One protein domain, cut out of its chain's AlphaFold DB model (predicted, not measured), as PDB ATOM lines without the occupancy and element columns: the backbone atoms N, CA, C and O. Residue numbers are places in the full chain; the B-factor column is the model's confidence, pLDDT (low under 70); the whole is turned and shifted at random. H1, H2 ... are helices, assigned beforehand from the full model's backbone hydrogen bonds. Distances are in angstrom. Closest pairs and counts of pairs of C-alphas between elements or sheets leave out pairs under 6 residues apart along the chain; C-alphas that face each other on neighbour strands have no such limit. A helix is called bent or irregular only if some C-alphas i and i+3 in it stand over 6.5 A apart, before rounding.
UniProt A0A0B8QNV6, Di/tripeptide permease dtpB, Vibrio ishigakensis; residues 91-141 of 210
ATOM      1  N   THR A  91      11.589  20.497 -34.574       89.56
ATOM      2  CA  THR A  91      12.836  19.838 -34.183       89.56
ATOM      3  C   THR A  91      12.842  19.541 -32.685       89.56
ATOM      4  O   THR A  91      12.233  20.267 -31.899       89.56
ATOM      5  N   ILE A  92      13.589  18.517 -32.257       89.19
ATOM      6  CA  ILE A  92      13.719  18.146 -30.833       89.19
ATOM      7  C   ILE A  92      14.163  19.344 -29.979       89.19
ATOM      8  O   ILE A  92      13.639  19.549 -28.888       89.19
ATOM      9  N   ALA A  93      15.052  20.190 -30.512       89.44
ATOM     10  CA  ALA A  93      15.515  21.410 -29.853       89.44
ATOM     11  C   ALA A  93      14.393  22.428 -29.562       89.44
ATOM     12  O   ALA A  93      14.523  23.225 -28.637       89.44
ATOM     13  N   ARG A  94      13.289  22.407 -30.324       85.50
ATOM     14  CA  ARG A  94      12.094  23.236 -30.085       85.50
ATOM     15  C   ARG A  94      11.035  22.493 -29.275       85.50
ATOM     16  O   ARG A  94      10.387  23.093 -28.425       85.50
ATOM     17  N   THR A  95      10.865  21.196 -29.512       89.56
ATOM     18  CA  THR A  95       9.850  20.381 -28.835       89.56
ATOM     19  C   THR A  95      10.173  20.178 -27.358       89.56
ATOM     20  O   THR A  95       9.288  20.310 -26.517       89.56
ATOM     21  N   LEU A  96      11.438  19.911 -27.019       94.25
ATOM     22  CA  LEU A  96      11.857  19.647 -25.644       94.25
ATOM     23  C   LEU A  96      11.590  20.818 -24.679       94.25
ATOM     24  O   LEU A  96      10.974  20.570 -23.645       94.25
ATOM     25  N   PRO A  97      11.965  22.083 -24.975       93.75
ATOM     26  CA  PRO A  97      11.657  23.194 -24.075       93.75
ATOM     27  C   PRO A  97      10.152  23.457 -23.959       93.75
ATOM     28  O   PRO A  97       9.685  23.796 -22.876       93.75
ATOM     29  N   VAL A  98       9.374  23.256 -25.030       91.62
ATOM     30  CA  VAL A  98       7.908  23.390 -24.978       91.62
ATOM     31  C   VAL A  98       7.300  22.321 -24.074       91.62
ATOM     32  O   VAL A  98       6.498  22.643 -23.202       91.62
ATOM     33  N   LEU A  99       7.709  21.059 -24.226       94.81
ATOM     34  CA  LEU A  99       7.248  19.973 -23.360       94.81
ATOM     35  C   LEU A  99       7.677  20.187 -21.909       94.81
ATOM     36  O   LEU A  99       6.856  20.025 -21.013       94.81
ATOM     37  N   ALA A 100       8.923  20.598 -21.666       95.62
ATOM     38  CA  ALA A 100       9.410  20.905 -20.325       95.62
ATOM     39  C   ALA A 100       8.615  22.054 -19.685       95.62
ATOM     40  O   ALA A 100       8.241  21.959 -18.519       95.62
ATOM     41  N   TYR A 101       8.296  23.103 -20.450       95.62
ATOM     42  CA  TYR A 101       7.450  24.204 -19.993       95.62
ATOM     43  C   TYR A 101       6.033  23.733 -19.642       95.62
ATOM     44  O   TYR A 101       5.532  24.055 -18.567       95.62
ATOM     45  N   LEU A 102       5.400  22.935 -20.508       94.50
ATOM     46  CA  LEU A 102       4.053  22.407 -20.276       94.50
ATOM     47  C   LEU A 102       4.009  21.457 -19.072       94.50
ATOM     48  O   LEU A 102       3.143  21.599 -18.212       94.50
ATOM     49  N   MET A 103       4.957  20.524 -18.983       96.25
ATOM     50  CA  MET A 103       5.064  19.565 -17.881       96.25
ATOM     51  C   MET A 103       5.406  20.255 -16.563       96.25
ATOM     52  O   MET A 103       4.802  19.947 -15.539       96.25
ATOM     53  N   GLY A 104       6.337  21.212 -16.580       96.75
ATOM     54  CA  GLY A 104       6.695  22.007 -15.408       96.75
ATOM     55  C   GLY A 104       5.528  22.868 -14.933       96.75
ATOM     56  O   GLY A 104       5.193  22.850 -13.752       96.75
ATOM     57  N   GLY A 105       4.851  23.555 -15.857       94.31
ATOM     58  CA  GLY A 105       3.646  24.328 -15.561       94.31
ATOM     59  C   GLY A 105       2.530  23.461 -14.977       94.31
ATOM     60  O   GLY A 105       1.940  23.831 -13.963       94.31
ATOM     61  N   TYR A 106       2.293  22.280 -15.553       94.50
ATOM     62  CA  TYR A 106       1.338  21.310 -15.018       94.50
ATOM     63  C   TYR A 106       1.736  20.821 -13.621       94.50
ATOM     64  O   TYR A 106       0.900  20.825 -12.725       94.50
ATOM     65  N   ALA A 107       3.001  20.455 -13.400       95.19
ATOM     66  CA  ALA A 107       3.485  19.990 -12.102       95.19
ATOM     67  C   ALA A 107       3.339  21.063 -11.012       95.19
ATOM     68  O   ALA A 107       2.891  20.758  -9.905       95.19
ATOM     69  N   ILE A 108       3.655  22.323 -11.331       92.62
ATOM     70  CA  ILE A 108       3.454  23.460 -10.426       92.62
ATOM     71  C   ILE A 108       1.962  23.634 -10.130       92.62
ATOM     72  O   ILE A 108       1.580  23.677  -8.964       92.62
ATOM     73  N   ALA A 109       1.117  23.690 -11.163       90.88
ATOM     74  CA  ALA A 109      -0.325  23.868 -10.997       90.88
ATOM     75  C   ALA A 109      -0.960  22.725 -10.189       90.88
ATOM     76  O   ALA A 109      -1.775  22.971  -9.304       90.88
ATOM     77  N   TYR A 110      -0.548  21.485 -10.448       93.12
ATOM     78  CA  TYR A 110      -1.017  20.299  -9.740       93.12
ATOM     79  C   TYR A 110      -0.569  20.300  -8.274       93.12
ATOM     80  O   TYR A 110      -1.380  20.081  -7.376       93.12
ATOM     81  N   THR A 111       0.695  20.632  -8.007       92.19
ATOM     82  CA  THR A 111       1.210  20.762  -6.635       92.19
ATOM     83  C   THR A 111       0.486  21.875  -5.878       92.19
ATOM     84  O   THR A 111       0.119  21.692  -4.716       92.19
ATOM     85  N   ALA A 112       0.239  23.009  -6.540       92.25
ATOM     86  CA  ALA A 112      -0.494  24.135  -5.977       92.25
ATOM     87  C   ALA A 112      -1.952  23.773  -5.658       92.25
ATOM     88  O   ALA A 112      -2.463  24.156  -4.604       92.25
ATOM     89  N   TYR A 113      -2.590  22.998  -6.540       90.62
ATOM     90  CA  TYR A 113      -3.936  22.464  -6.350       90.62
ATOM     91  C   TYR A 113      -4.022  21.516  -5.146       90.62
ATOM     92  O   TYR A 113      -4.952  21.628  -4.352       90.62
ATOM     93  N   LEU A 114      -3.037  20.628  -4.967       94.69
ATOM     94  CA  LEU A 114      -2.981  19.722  -3.815       94.69
ATOM     95  C   LEU A 114      -2.673  20.440  -2.490       94.69
ATOM     96  O   LEU A 114      -3.044  19.943  -1.430       94.69
ATOM     97  N   ASN A 115      -2.011  21.602  -2.535       95.25
ATOM     98  CA  ASN A 115      -1.556  22.343  -1.353       95.25
ATOM     99  C   ASN A 115      -2.097  23.787  -1.331       95.25
ATOM    100  O   ASN A 115      -1.318  24.746  -1.398       95.25
ATOM    101  N   PRO A 116      -3.421  23.989  -1.208       93.00
ATOM    102  CA  PRO A 116      -4.041  25.308  -1.347       93.00
ATOM    103  C   PRO A 116      -3.578  26.313  -0.282       93.00
ATOM    104  O   PRO A 116      -3.438  27.501  -0.577       93.00
ATOM    105  N   TYR A 117      -3.282  25.855   0.939       93.75
ATOM    106  CA  TYR A 117      -2.765  26.717   2.007       93.75
ATOM    107  C   TYR A 117      -1.405  27.317   1.638       93.75
ATOM    108  O   TYR A 117      -1.237  28.535   1.679       93.75
ATOM    109  N   ILE A 118      -0.457  26.479   1.204       92.00
ATOM    110  CA  ILE A 118       0.884  26.916   0.782       92.00
ATOM    111  C   ILE A 118       0.772  27.864  -0.414       92.00
ATOM    112  O   ILE A 118       1.381  28.932  -0.414       92.00
ATOM    113  N   SER A 119      -0.059  27.514  -1.398       92.75
ATOM    114  CA  SER A 119      -0.320  28.354  -2.570       92.75
ATOM    115  C   SER A 119      -0.846  29.733  -2.181       92.75
ATOM    116  O   SER A 119      -0.374  30.739  -2.704       92.75
ATOM    117  N   THR A 120      -1.771  29.796  -1.221       93.50
ATOM    118  CA  THR A 120      -2.334  31.059  -0.726       93.50
ATOM    119  C   THR A 120      -1.259  31.927  -0.076       93.50
ATOM    120  O   THR A 120      -1.185  33.118  -0.374       93.50
ATOM    121  N   TYR A 121      -0.385  31.348   0.753       93.94
ATOM    122  CA  TYR A 121       0.720  32.095   1.361       93.94
ATOM    123  C   TYR A 121       1.741  32.574   0.331       93.94
ATOM    124  O   TYR A 121       2.150  33.730   0.388       93.94
ATOM    125  N   LEU A 122       2.134  31.727  -0.623       91.38
ATOM    126  CA  LEU A 122       3.087  32.101  -1.671       91.38
ATOM    127  C   LEU A 122       2.547  33.235  -2.547       91.38
ATOM    128  O   LEU A 122       3.252  34.215  -2.786       91.38
ATOM    129  N   ILE A 123       1.288  33.128  -2.981       92.38
ATOM    130  CA  ILE A 123       0.620  34.171  -3.765       92.38
ATOM    131  C   ILE A 123       0.483  35.443  -2.925       92.38
ATOM    132  O   ILE A 123       0.846  36.521  -3.388       92.38
ATOM    133  N   GLY A 124       0.013  35.330  -1.682       94.44
ATOM    134  CA  GLY A 124      -0.166  36.467  -0.781       94.44
ATOM    135  C   GLY A 124       1.141  37.207  -0.502       94.44
ATOM    136  O   GLY A 124       1.189  38.433  -0.610       94.44
ATOM    137  N   LEU A 125       2.220  36.477  -0.214       95.50
ATOM    138  CA  LEU A 125       3.547  37.042   0.021       95.50
ATOM    139  C   LEU A 125       4.108  37.673  -1.253       95.50
ATOM    140  O   LEU A 125       4.590  38.802  -1.198       95.50
ATOM    141  N   GLY A 126       3.992  37.003  -2.402       95.31
ATOM    142  CA  GLY A 126       4.438  37.534  -3.692       95.31
ATOM    143  C   GLY A 126       3.716  38.827  -4.078       95.31
ATOM    144  O   GLY A 126       4.361  39.818  -4.421       95.31
ATOM    145  N   CYS A 127       2.387  38.854  -3.948       93.81
ATOM    146  CA  CYS A 127       1.579  40.051  -4.178       93.81
ATOM    147  C   CYS A 127       1.955  41.178  -3.211       93.81
ATOM    148  O   CYS A 127       2.168  42.310  -3.643       93.81
ATOM    149  N   THR A 128       2.090  40.872  -1.919       95.75
ATOM    150  CA  THR A 128       2.464  41.863  -0.898       95.75
ATOM    151  C   THR A 128       3.846  42.444  -1.182       95.75
ATOM    152  O   THR A 128       4.007  43.662  -1.203       95.75
ATOM    153  N   ALA A 129       4.834  41.597  -1.475       96.94
ATOM    154  CA  ALA A 129       6.185  42.020  -1.822       96.94
ATOM    155  C   ALA A 129       6.203  42.880  -3.095       96.94
ATOM    156  O   ALA A 129       6.868  43.913  -3.121       96.94
ATOM    157  N   GLY A 130       5.437  42.503  -4.124       94.75
ATOM    158  CA  GLY A 130       5.312  43.273  -5.362       94.75
ATOM    159  C   GLY A 130       4.697  44.657  -5.141       94.75
ATOM    160  O   GLY A 130       5.237  45.653  -5.624       94.75
ATOM    161  N   ILE A 131       3.614  44.733  -4.363       93.00
ATOM    162  CA  ILE A 131       2.964  46.003  -4.003       93.00
ATOM    163  C   ILE A 131       3.912  46.872  -3.174       93.00
ATOM    164  O   ILE A 131       4.078  48.051  -3.476       93.00
ATOM    165  N   LEU A 132       4.583  46.302  -2.169       95.19
ATOM    166  CA  LEU A 132       5.550  47.034  -1.351       95.19
ATOM    167  C   LEU A 132       6.717  47.552  -2.191       95.19
ATOM    168  O   LEU A 132       7.057  48.727  -2.087       95.19
ATOM    169  N   ALA A 133       7.292  46.721  -3.062       95.06
ATOM    170  CA  ALA A 133       8.371  47.129  -3.957       95.06
ATOM    171  C   ALA A 133       7.933  48.268  -4.889       95.06
ATOM    172  O   ALA A 133       8.674  49.236  -5.071       95.06
ATOM    173  N   PHE A 134       6.717  48.190  -5.437       93.12
ATOM    174  CA  PHE A 134       6.130  49.257  -6.244       93.12
ATOM    175  C   PHE A 134       5.965  50.555  -5.436       93.12
ATOM    176  O   PHE A 134       6.412  51.615  -5.880       93.12
ATOM    177  N   CYS A 135       5.389  50.481  -4.232       91.81
ATOM    178  CA  CYS A 135       5.174  51.634  -3.357       91.81
ATOM    179  C   CYS A 135       6.495  52.281  -2.924       91.81
ATOM    180  O   CYS A 135       6.649  53.493  -3.056       91.81
ATOM    181  N   ILE A 136       7.465  51.483  -2.469       94.44
ATOM    182  CA  ILE A 136       8.800  51.958  -2.078       94.44
ATOM    183  C   ILE A 136       9.462  52.657  -3.265       94.44
ATOM    184  O   ILE A 136       9.918  53.791  -3.136       94.44
ATOM    185  N   ARG A 137       9.454  52.033  -4.450       94.25
ATOM    186  CA  ARG A 137      10.034  52.635  -5.656       94.25
ATOM    187  C   ARG A 137       9.343  53.944  -6.031       94.25
ATOM    188  O   ARG A 137      10.030  54.897  -6.377       94.25
ATOM    189  N   THR A 138       8.022  54.015  -5.890       92.62
ATOM    190  CA  THR A 138       7.250  55.242  -6.131       92.62
ATOM    191  C   THR A 138       7.655  56.364  -5.169       92.62
ATOM    192  O   THR A 138       7.781  57.513  -5.590       92.62
ATOM    193  N   MET A 139       7.878  56.051  -3.886       90.94
ATOM    194  CA  MET A 139       8.288  57.036  -2.876       90.94
ATOM    195  C   MET A 139       9.714  57.558  -3.088       90.94
ATOM    196  O   MET A 139       9.990  58.703  -2.738       90.94
ATOM    197  N   LEU A 140      10.600  56.740  -3.665       93.94
ATOM    198  CA  LEU A 140      11.982  57.120  -3.981       93.94
ATOM    199  C   LEU A 140      12.099  58.010  -5.231       93.94
ATOM    200  O   LEU A 140      13.125  58.657  -5.423       93.94
ATOM    201  N   LEU A 141      11.074  58.046  -6.089       94.62
ATOM    202  CA  LEU A 141      11.055  58.896  -7.280       94.62
ATOM    203  C   LEU A 141      10.685  60.344  -6.935       94.62
ATOM    204  O   LEU A 141       9.932  60.622  -6.001       94.62
TER     205      LEU A 141
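AT A GLANCE: This is residues 91 to 141 of the 210 residues of the protein "Di/tripeptide permease dtpB" of Vibrio ishigakensis (UniProt A0A0B8QNV6). Two long helices, H2 and H1, meet at their ends through a one-residue link and make a wide, flat V, open between its arms. The end of H1 and the beginning of H2 form the corner, and from there the two arms run out freely to the two ends of the printed part. The printed part has 51 residues, with two named helices in the order H1, H2 and no named strand; the class is all helix. The whole is extended, with a radius of gyration of the C-alphas of 16.8 A, and spans 49 by 30 by 6 A.

IN THESE COORDINATES: H2, the longest helix, has 25 residues, 116 to 140, and measures 35.7 A from first to last C-alpha. It begins with C-alpha 116 at (-4.041, 25.308, -1.347) and ends with C-alpha 140 at (11.982, 57.120, -3.981). H1 covers residues 92 to 114 and measures 31.8 A, beginning with C-alpha 92 at (13.719, 18.146, -30.833). H1 is neither bent nor irregular, but only just: C-alphas 94 and 97 are 6.0 A apart.

HOW THE PARTS SIT: H2 and H1 only just touch, and only at the corner by their link, with 3 pairs of C-alphas within 8 A. H2 touches with residues 118 to 119 alone, H1 with residues 112 to 113 alone. The closest C-alphas of the two are those of Ser 119 and Ala 112, 5.4 A apart. Their lines are about perpendicular at 74 degrees, and their centres are 24.8 A apart. In H2 every O i to N i+4 pair is within hydrogen-bond range; in H1, 17 of 19 are.

THE WHOLE: The C-alphas of Thr 91 and Met 139, the two farthest apart, are 48.8 A from each other. Residues 123 to 141, of which 123 to 140 belong to H2, stand free, as do residues 91 to 107, of which 92 to 107 belong to H1. The link from H1 to H2, Asn 115, is tight. The printed part has no cut. Its mean pLDDT is 93.3, and no printed residue is under 70.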